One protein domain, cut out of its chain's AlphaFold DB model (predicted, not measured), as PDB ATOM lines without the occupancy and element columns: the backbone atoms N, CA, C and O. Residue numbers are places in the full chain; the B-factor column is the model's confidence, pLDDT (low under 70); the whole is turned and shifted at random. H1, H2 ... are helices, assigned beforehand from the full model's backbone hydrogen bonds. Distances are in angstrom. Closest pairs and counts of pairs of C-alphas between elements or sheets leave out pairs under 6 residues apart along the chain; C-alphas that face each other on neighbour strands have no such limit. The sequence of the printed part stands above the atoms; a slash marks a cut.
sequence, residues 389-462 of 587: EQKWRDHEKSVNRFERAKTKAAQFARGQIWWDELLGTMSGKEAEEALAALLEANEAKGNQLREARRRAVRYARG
ATOM      1  N   GLU A 389      -3.201  38.635  35.853       68.75
ATOM      2  CA  GLU A 389      -3.153  38.814  34.401       68.75
ATOM      3  C   GLU A 389      -2.095  37.895  33.766       68.75
ATOM      4  O   GLU A 389      -2.342  37.281  32.727       68.75
ATOM      5  N   GLN A 390      -0.936  37.716  34.409       72.00
ATOM      6  CA  GLN A 390       0.080  36.774  33.940       72.00
ATOM      7  C   GLN A 390      -0.414  35.318  34.004       72.00
ATOM      8  O   GLN A 390      -0.253  34.589  33.023       72.00
ATOM      9  N   LYS A 391      -1.084  34.902  35.092       74.56
ATOM     10  CA  LYS A 391      -1.736  33.578  35.182       74.56
ATOM     11  C   LYS A 391      -2.796  33.394  34.095       74.56
ATOM     12  O   LYS A 391      -2.822  32.342  33.462       74.56
ATOM     13  N   TRP A 392      -3.624  34.406  33.835       69.25
ATOM     14  CA  TRP A 392      -4.622  34.384  32.762       69.25
ATOM     15  C   TRP A 392      -3.982  34.252  31.383       69.25
ATOM     16  O   TRP A 392      -4.413  33.411  30.600       69.25
ATOM     17  N   ARG A 393      -2.916  35.005  31.093       68.06
ATOM     18  CA  ARG A 393      -2.165  34.908  29.830       68.06
ATOM     19  C   ARG A 393      -1.469  33.557  29.669       68.06
ATOM     20  O   ARG A 393      -1.366  33.057  28.552       68.06
ATOM     21  N   ASP A 394      -0.971  32.955  30.746       71.00
ATOM     22  CA  ASP A 394      -0.318  31.642  30.689       71.00
ATOM     23  C   ASP A 394      -1.335  30.487  30.608       71.00
ATOM     24  O   ASP A 394      -1.095  29.520  29.882       71.00
ATOM     25  N   HIS A 395      -2.517  30.638  31.215       66.06
ATOM     26  CA  HIS A 395      -3.679  29.770  30.998       66.06
ATOM     27  C   HIS A 395      -4.238  29.905  29.571       66.06
ATOM     28  O   HIS A 395      -4.500  28.912  28.898       66.06
ATOM     29  N   GLU A 396      -4.352  31.121  29.036       67.12
ATOM     30  CA  GLU A 396      -4.755  31.352  27.649       67.12
ATOM     31  C   GLU A 396      -3.752  30.717  26.671       67.12
ATOM     32  O   GLU A 396      -4.157  30.085  25.694       67.12
ATOM     33  N   LYS A 397      -2.441  30.803  26.941       71.81
ATOM     34  CA  LYS A 397      -1.412  30.095  26.158       71.81
ATOM     35  C   LYS A 397      -1.544  28.576  26.266       71.81
ATOM     36  O   LYS A 397      -1.364  27.910  25.244       71.81
ATOM     37  N   SER A 398      -1.819  28.014  27.446       69.69
ATOM     38  CA  SER A 398      -1.950  26.560  27.616       69.69
ATOM     39  C   SER A 398      -3.215  26.024  26.940       69.69
ATOM     40  O   SER A 398      -3.117  25.070  26.169       69.69
ATOM     41  N   VAL A 399      -4.360  26.697  27.089       70.38
ATOM     42  CA  VAL A 399      -5.610  26.373  26.379       70.38
ATOM     43  C   VAL A 399      -5.419  26.484  24.865       70.38
ATOM     44  O   VAL A 399      -5.700  25.527  24.147       70.38
ATOM     45  N   ASN A 400      -4.837  27.578  24.358       75.00
ATOM     46  CA  ASN A 400      -4.553  27.721  22.924       75.00
ATOM     47  C   ASN A 400      -3.591  26.642  22.394       75.00
ATOM     48  O   ASN A 400      -3.718  26.218  21.242       75.00
ATOM     49  N   ARG A 401      -2.619  26.184  23.196       73.62
ATOM     50  CA  ARG A 401      -1.772  25.031  22.844       73.62
ATOM     51  C   ARG A 401      -2.584  23.738  22.823       73.62
ATOM     52  O   ARG A 401      -2.461  22.992  21.860       73.62
ATOM     53  N   PHE A 402      -3.450  23.509  23.808       71.69
ATOM     54  CA  PHE A 402      -4.271  22.303  23.916       71.69
ATOM     55  C   PHE A 402      -5.363  22.201  22.832       71.69
ATOM     56  O   PHE A 402      -5.663  21.115  22.336       71.69
ATOM     57  N   GLU A 403      -5.920  23.319  22.368       73.50
ATOM     58  CA  GLU A 403      -6.834  23.332  21.218       73.50
ATOM     59  C   GLU A 403      -6.101  23.087  19.889       73.50
ATOM     60  O   GLU A 403      -6.578  22.338  19.028       73.50
ATOM     61  N   ARG A 404      -4.895  23.651  19.726       77.12
ATOM     62  CA  ARG A 404      -4.010  23.345  18.584       77.12
ATOM     63  C   ARG A 404      -3.589  21.874  18.596       77.12
ATOM     64  O   ARG A 404      -3.608  21.224  17.555       77.12
ATOM     65  N   ALA A 405      -3.301  21.332  19.774       74.00
ATOM     66  CA  ALA A 405      -3.030  19.919  20.007       74.00
ATOM     67  C   ALA A 405      -4.208  19.037  19.564       74.00
ATOM     68  O   ALA A 405      -4.042  18.186  18.693       74.00
ATOM     69  N   LYS A 406      -5.424  19.301  20.065       76.56
ATOM     70  CA  LYS A 406      -6.651  18.589  19.662       76.56
ATOM     71  C   LYS A 406      -6.932  18.685  18.160       76.56
ATOM     72  O   LYS A 406      -7.382  17.709  17.565       76.56
ATOM     73  N   THR A 407      -6.675  19.830  17.522       80.81
ATOM     74  CA  THR A 407      -6.879  19.976  16.067       80.81
ATOM     75  C   THR A 407      -5.851  19.195  15.246       80.81
ATOM     76  O   THR A 407      -6.251  18.566  14.269       80.81
ATOM     77  N   LYS A 408      -4.579  19.133  15.664       80.94
ATOM     78  CA  LYS A 408      -3.558  18.287  15.019       80.94
ATOM     79  C   LYS A 408      -3.762  16.797  15.273       80.94
ATOM     80  O   LYS A 408      -3.747  16.024  14.323       80.94
ATOM     81  N   ALA A 409      -4.080  16.387  16.497       78.31
ATOM     82  CA  ALA A 409      -4.452  15.002  16.786       78.31
ATOM     83  C   ALA A 409      -5.691  14.565  15.968       78.31
ATOM     84  O   ALA A 409      -5.758  13.434  15.490       78.31
ATOM     85  N   ALA A 410      -6.633  15.479  15.696       80.69
ATOM     86  CA  ALA A 410      -7.774  15.217  14.816       80.69
ATOM     87  C   ALA A 410      -7.422  15.199  13.315       80.69
ATOM     88  O   ALA A 410      -8.170  14.606  12.540       80.69
ATOM     89  N   GLN A 411      -6.324  15.834  12.894       83.12
ATOM     90  CA  GLN A 411      -5.755  15.690  11.547       83.12
ATOM     91  C   GLN A 411      -5.034  14.340  11.412       83.12
ATOM     92  O   GLN A 411      -5.274  13.621  10.444       83.12
ATOM     93  N   PHE A 412      -4.243  13.947  12.415       82.88
ATOM     94  CA  PHE A 412      -3.568  12.645  12.469       82.88
ATOM     95  C   PHE A 412      -4.576  11.485  12.442       82.88
ATOM     96  O   PHE A 412      -4.483  10.606  11.592       82.88
ATOM     97  N   ALA A 413      -5.628  11.544  13.266       78.75
ATOM     98  CA  ALA A 413      -6.711  10.552  13.279       78.75
ATOM     99  C   ALA A 413      -7.542  10.486  11.974       78.75
ATOM    100  O   ALA A 413      -8.419   9.635  11.844       78.75
ATOM    101  N   ARG A 414      -7.298  11.392  11.016       82.69
ATOM    102  CA  ARG A 414      -7.869  11.390   9.655       82.69
ATOM    103  C   ARG A 414      -6.833  11.052   8.573       82.69
ATOM    104  O   ARG A 414      -7.141  11.213   7.397       82.69
ATOM    105  N   GLY A 415      -5.610  10.677   8.949       82.06
ATOM    106  CA  GLY A 415      -4.499  10.437   8.020       82.06
ATOM    107  C   GLY A 415      -3.994  11.690   7.290       82.06
ATOM    108  O   GLY A 415      -3.357  11.568   6.252       82.06
ATOM    109  N   GLN A 416      -4.299  12.897   7.787       85.75
ATOM    110  CA  GLN A 416      -3.945  14.161   7.116       85.75
ATOM    111  C   GLN A 416      -2.533  14.662   7.443       85.75
ATOM    112  O   GLN A 416      -2.032  15.526   6.731       85.75
ATOM    113  N   ILE A 417      -1.931  14.161   8.523       84.81
ATOM    114  CA  ILE A 417      -0.549  14.434   8.943       84.81
ATOM    115  C   ILE A 417       0.078  13.143   9.471       84.81
ATOM    116  O   ILE A 417      -0.640  12.255   9.941       84.81
ATOM    117  N   TRP A 418       1.404  13.047   9.417       87.75
ATOM    118  CA  TRP A 418       2.152  11.886   9.910       87.75
ATOM    119  C   TRP A 418       2.411  11.974  11.422       87.75
ATOM    120  O   TRP A 418       2.310  13.043  12.027       87.75
ATOM    121  N   TRP A 419       2.760  10.847  12.056       80.25
ATOM    122  CA  TRP A 419       3.053  10.802  13.499       80.25
ATOM    123  C   TRP A 419       4.214  11.735  13.876       80.25
ATOM    124  O   TRP A 419       4.119  12.473  14.855       80.25
ATOM    125  N   ASP A 420       5.250  11.807  13.038       80.69
ATOM    126  CA  ASP A 420       6.395  12.704  13.243       80.69
ATOM    127  C   ASP A 420       6.015  14.192  13.129       80.69
ATOM    128  O   ASP A 420       6.569  15.033  13.833       80.69
ATOM    129  N   GLU A 421       5.024  14.540  12.300       80.12
ATOM    130  CA  GLU A 421       4.495  15.911  12.205       80.12
ATOM    131  C   GLU A 421       3.626  16.283  13.413       80.12
ATOM    132  O   GLU A 421       3.560  17.455  13.795       80.12
ATOM    133  N   LEU A 422       2.974  15.296  14.036       79.62
ATOM    134  CA  LEU A 422       2.279  15.471  15.307       79.62
ATOM    135  C   LEU A 422       3.308  15.690  16.432       79.62
ATOM    136  O   LEU A 422       3.282  16.740  17.079       79.62
ATOM    137  N   LEU A 423       4.276  14.777  16.585       80.62
ATOM    138  CA  LEU A 423       5.354  14.849  17.583       80.62
ATOM    139  C   LEU A 423       6.290  16.057  17.411       80.62
ATOM    140  O   LEU A 423       6.827  16.575  18.387       80.62
ATOM    141  N   GLY A 424       6.448  16.584  16.196       78.31
ATOM    142  CA  GLY A 424       7.168  17.837  15.957       78.31
ATOM    143  C   GLY A 424       6.490  19.076  16.564       78.31
ATOM    144  O   GLY A 424       7.021  20.182  16.468       78.31
ATOM    145  N   THR A 425       5.291  18.929  17.142       75.25
ATOM    146  CA  THR A 425       4.436  20.049  17.574       75.25
ATOM    147  C   THR A 425       3.927  19.933  19.013       75.25
ATOM    148  O   THR A 425       3.338  20.886  19.526       75.25
ATOM    149  N   MET A 426       4.164  18.786  19.651       78.06
ATOM    150  CA  MET A 426       3.731  18.395  20.995       78.06
ATOM    151  C   MET A 426       4.561  17.189  21.450       78.06
ATOM    152  O   MET A 426       5.013  16.402  20.624       78.06
ATOM    153  N   SER A 427       4.747  17.007  22.753       82.75
ATOM    154  CA  SER A 427       5.380  15.795  23.278       82.75
ATOM    155  C   SER A 427       4.508  14.552  23.047       82.75
ATOM    156  O   SER A 427       3.288  14.648  22.926       82.75
ATOM    157  N   GLY A 428       5.118  13.360  23.042       75.81
ATOM    158  CA  GLY A 428       4.383  12.100  22.838       75.81
ATOM    159  C   GLY A 428       3.249  11.874  23.843       75.81
ATOM    160  O   GLY A 428       2.176  11.430  23.455       75.81
ATOM    161  N   LYS A 429       3.433  12.296  25.101       79.50
ATOM    162  CA  LYS A 429       2.382  12.228  26.130       79.50
ATOM    163  C   LYS A 429       1.202  13.148  25.813       79.50
ATOM    164  O   LYS A 429       0.059  12.719  25.885       79.50
ATOM    165  N   GLU A 430       1.470  14.384  25.389       77.19
ATOM    166  CA  GLU A 430       0.420  15.321  24.958       77.19
ATOM    167  C   GLU A 430      -0.306  14.823  23.692       77.19
ATOM    168  O   GLU A 430      -1.497  15.085  23.527       77.19
ATOM    169  N   ALA A 431       0.383  14.089  22.808       74.75
ATOM    170  CA  ALA A 431      -0.216  13.449  21.635       74.75
ATOM    171  C   ALA A 431      -1.142  12.282  22.017       74.75
ATOM    172  O   ALA A 431      -2.272  12.210  21.529       74.75
ATOM    173  N   GLU A 432      -0.693  11.404  22.918       79.00
ATOM    174  CA  GLU A 432      -1.485  10.302  23.475       79.00
ATOM    175  C   GLU A 432      -2.728  10.819  24.218       79.00
ATOM    176  O   GLU A 432      -3.841  10.369  23.943       79.00
ATOM    177  N   GLU A 433      -2.575  11.824  25.086       81.94
ATOM    178  CA  GLU A 433      -3.683  12.466  25.806       81.94
ATOM    179  C   GLU A 433      -4.673  13.156  24.853       81.94
ATOM    180  O   GLU A 433      -5.891  13.014  25.004       81.94
ATOM    181  N   ALA A 434      -4.184  13.862  23.825       76.31
ATOM    182  CA  ALA A 434      -5.043  14.497  22.826       76.31
ATOM    183  C   ALA A 434      -5.820  13.471  21.980       76.31
ATOM    184  O   ALA A 434      -6.985  13.711  21.651       76.31
ATOM    185  N   LEU A 435      -5.216  12.324  21.650       78.31
ATOM    186  CA  LEU A 435      -5.888  11.233  20.939       78.31
ATOM    187  C   LEU A 435      -6.899  10.499  21.827       78.31
ATOM    188  O   LEU A 435      -8.024  10.266  21.383       78.31
ATOM    189  N   ALA A 436      -6.562  10.217  23.087       79.69
ATOM    190  CA  ALA A 436      -7.491   9.639  24.057       79.69
ATOM    191  C   ALA A 436      -8.727  10.536  24.258       79.69
ATOM    192  O   ALA A 436      -9.862  10.066  24.152       79.69
ATOM    193  N   ALA A 437      -8.526  11.848  24.425       77.00
ATOM    194  CA  ALA A 437      -9.613  12.821  24.538       77.00
ATOM    195  C   ALA A 437     -10.483  12.907  23.264       77.00
ATOM    196  O   ALA A 437     -11.693  13.135  23.346       77.00
ATOM    197  N   LEU A 438      -9.901  12.713  22.073       78.12
ATOM    198  CA  LEU A 438     -10.657  12.644  20.817       78.12
ATOM    199  C   LEU A 438     -11.485  11.360  20.698       78.12
ATOM    200  O   LEU A 438     -12.616  11.422  20.203       78.12
ATOM    201  N   LEU A 439     -10.958  10.221  21.157       79.25
ATOM    202  CA  LEU A 439     -11.692   8.955  21.211       79.25
ATOM    203  C   LEU A 439     -12.882   9.061  22.174       79.25
ATOM    204  O   LEU A 439     -14.014   8.832  21.745       79.25
ATOM    205  N   GLU A 440     -12.674   9.531  23.407       84.56
ATOM    206  CA  GLU A 440     -13.753   9.735  24.389       84.56
ATOM    207  C   GLU A 440     -14.825  10.713  23.862       84.56
ATOM    208  O   GLU A 440     -16.028  10.441  23.927       84.56
ATOM    209  N   ALA A 441     -14.413  11.818  23.228       77.44
ATOM    210  CA  ALA A 441     -15.340  12.764  22.605       77.44
ATOM    211  C   ALA A 441     -16.134  12.156  21.429       77.44
ATOM    212  O   ALA A 441     -17.274  12.564  21.171       77.44
ATOM    213  N   ASN A 442     -15.564  11.197  20.696       78.06
ATOM    214  CA  ASN A 442     -16.253  10.488  19.619       78.06
ATOM    215  C   ASN A 442     -17.204   9.411  20.157       78.06
ATOM    216  O   ASN A 442     -18.332   9.310  19.666       78.06
ATOM    217  N   GLU A 443     -16.832   8.688  21.215       82.25
ATOM    218  CA  GLU A 443     -17.739   7.781  21.926       82.25
ATOM    219  C   GLU A 443     -18.933   8.526  22.530       82.25
ATOM    220  O   GLU A 443     -20.079   8.095  22.373       82.25
ATOM    221  N   ALA A 444     -18.701   9.691  23.144       78.44
ATOM    222  CA  ALA A 444     -19.753  10.556  23.670       78.44
ATOM    223  C   ALA A 444     -20.740  10.992  22.570       78.44
ATOM    224  O   ALA A 444     -21.956  10.854  22.740       78.44
ATOM    225  N   LYS A 445     -20.247  11.428  21.400       80.00
ATOM    226  CA  LYS A 445     -21.092  11.737  20.225       80.00
ATOM    227  C   LYS A 445     -21.840  10.501  19.718       80.00
ATOM    228  O   LYS A 445     -23.029  10.589  19.406       80.00
ATOM    229  N   GLY A 446     -21.187   9.339  19.675       79.69
ATOM    230  CA  GLY A 446     -21.806   8.061  19.317       79.69
ATOM    231  C   GLY A 446     -22.941   7.679  20.271       79.69
ATOM    232  O   GLY A 446     -24.021   7.279  19.834       79.69
ATOM    233  N   ASN A 447     -22.749   7.879  21.574       81.69
ATOM    234  CA  ASN A 447     -23.764   7.677  22.606       81.69
ATOM    235  C   ASN A 447     -24.940   8.647  22.450       81.69
ATOM    236  O   ASN A 447     -26.086   8.196  22.428       81.69
ATOM    237  N   GLN A 448     -24.679   9.938  22.232       81.50
ATOM    238  CA  GLN A 448     -25.719  10.933  21.948       81.50
ATOM    239  C   GLN A 448     -26.521  10.586  20.683       81.50
ATOM    240  O   GLN A 448     -27.748  10.664  20.695       81.50
ATOM    241  N   LEU A 449     -25.869  10.127  19.607       76.88
ATOM    242  CA  LEU A 449     -26.538   9.677  18.380       76.88
ATOM    243  C   LEU A 449     -27.368   8.404  18.597       76.88
ATOM    244  O   LEU A 449     -28.503   8.324  18.117       76.88
ATOM    245  N   ARG A 450     -26.848   7.420  19.346       82.56
ATOM    246  CA  ARG A 450     -27.596   6.215  19.742       82.56
ATOM    247  C   ARG A 450     -28.819   6.584  20.581       82.56
ATOM    248  O   ARG A 450     -29.904   6.055  20.339       82.56
ATOM    249  N   GLU A 451     -28.690   7.520  21.518       79.12
ATOM    250  CA  GLU A 451     -29.811   7.958  22.345       79.12
ATOM    251  C   GLU A 451     -30.830   8.794  21.560       79.12
ATOM    252  O   GLU A 451     -32.031   8.553  21.675       79.12
ATOM    253  N   ALA A 452     -30.382   9.700  20.688       75.00
ATOM    254  CA  ALA A 452     -31.241  10.459  19.783       75.00
ATOM    255  C   ALA A 452     -32.036   9.530  18.852       75.00
ATOM    256  O   ALA A 452     -33.244   9.714  18.700       75.00
ATOM    257  N   ARG A 453     -31.411   8.469  18.313       73.50
ATOM    258  CA  ARG A 453     -32.114   7.401  17.578       73.50
ATOM    259  C   ARG A 453     -33.136   6.682  18.469       73.50
ATOM    260  O   ARG A 453     -34.292   6.566  18.073       73.50
ATOM    261  N   ARG A 454     -32.779   6.277  19.698       77.88
ATOM    262  CA  ARG A 454     -33.715   5.654  20.665       77.88
ATOM    263  C   ARG A 454     -34.879   6.575  21.065       77.88
ATOM    264  O   ARG A 454     -35.970   6.086  21.352       77.88
ATOM    265  N   ARG A 455     -34.677   7.895  21.124       73.12
ATOM    266  CA  ARG A 455     -35.738   8.894  21.360       73.12
ATOM    267  C   ARG A 455     -36.622   9.034  20.112       73.12
ATOM    268  O   ARG A 455     -37.836   8.899  20.222       73.12
ATOM    269  N   ALA A 456     -36.034   9.191  18.926       67.81
ATOM    270  CA  ALA A 456     -36.762   9.289  17.657       67.81
ATOM    271  C   ALA A 456     -37.617   8.044  17.353       67.81
ATOM    272  O   ALA A 456     -38.763   8.182  16.936       67.81
ATOM    273  N   VAL A 457     -37.108   6.836  17.627       69.81
ATOM    274  CA  VAL A 457     -37.864   5.578  17.480       69.81
ATOM    275  C   VAL A 457     -39.042   5.503  18.459       69.81
ATOM    276  O   VAL A 457     -40.116   5.055  18.064       69.81
ATOM    277  N   ARG A 458     -38.898   5.991  19.701       68.50
ATOM    278  CA  ARG A 458     -40.017   6.086  20.663       68.50
ATOM    279  C   ARG A 458     -41.109   7.051  20.190       68.50
ATOM    280  O   ARG A 458     -42.283   6.697  20.236       68.50
ATOM    281  N   TYR A 459     -40.731   8.217  19.661       67.94
ATOM    282  CA  TYR A 459     -41.689   9.147  19.049       67.94
ATOM    283  C   TYR A 459     -42.365   8.556  17.800       67.94
ATOM    284  O   TYR A 459     -43.573   8.703  17.637       67.94
ATOM    285  N   ALA A 460     -41.626   7.838  16.949       60.50
ATOM    286  CA  ALA A 460     -42.176   7.190  15.756       60.50
ATOM    287  C   ALA A 460     -43.117   6.009  16.078       60.50
ATOM    288  O   ALA A 460     -44.077   5.785  15.346       60.50
ATOM    289  N   ARG A 461     -42.875   5.281  17.178       58.16
ATOM    290  CA  ARG A 461     -43.752   4.204  17.680       58.16
ATOM    291  C   ARG A 461     -44.953   4.707  18.498       58.16
ATOM    292  O   ARG A 461     -45.718   3.888  18.993       58.16
ATOM    293  N   GLY A 462     -45.135   6.023  18.654       51.66
ATOM    294  CA  GLY A 462     -46.300   6.607  19.332       51.66
ATOM    295  C   GLY A 462     -46.407   6.293  20.829       51.66
ATOM    296  O   GLY A 462     -47.457   6.513  21.422       51.66
TER     297      GLY A 462
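This is residues 389 to 462 of the 587 residues of an uncharacterized protein of Friedmanniomyces endolithicus (UniProt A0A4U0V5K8). Two long helices, H1 and H3, make an L, with short H2 packed on H1 at the compact corner; residues 389 to 400 and 440 to 462 stick out as arms. The printed part has 74 residues with three named helices, in the order H1, H2, H3; the class is all helix. The whole is extended and flat, with a radius of gyration of the C-alphas of 17.6 A and spans of 56 by 36 by 17 A.

Start with H1, residues 389 to 412: its residues 408 to 412 alone touch H2, residues 419 to 423, closest at C-alphas 408 and 422, 6.5 A. Its residues 402 to 410 alone touch H3, residues 428 to 460, closest at C-alphas 406 and 434, 5.4 A; the lines are only just about perpendicular, at 72 degrees. In H1, H2 and H3 every O i to N i+4 pair is within hydrogen-bond range.

Find C-alpha 389 at (-3.153, 38.814, 34.401); H1 runs 34.1 A from there, H2 6.2 A. H3 runs 47.3 A to C-alpha 460 at (-42.176, 7.190, 15.756).

The printed part has no cut and no long link. Look for pLDDT under 70 in 13 residues, among them 456 to 462.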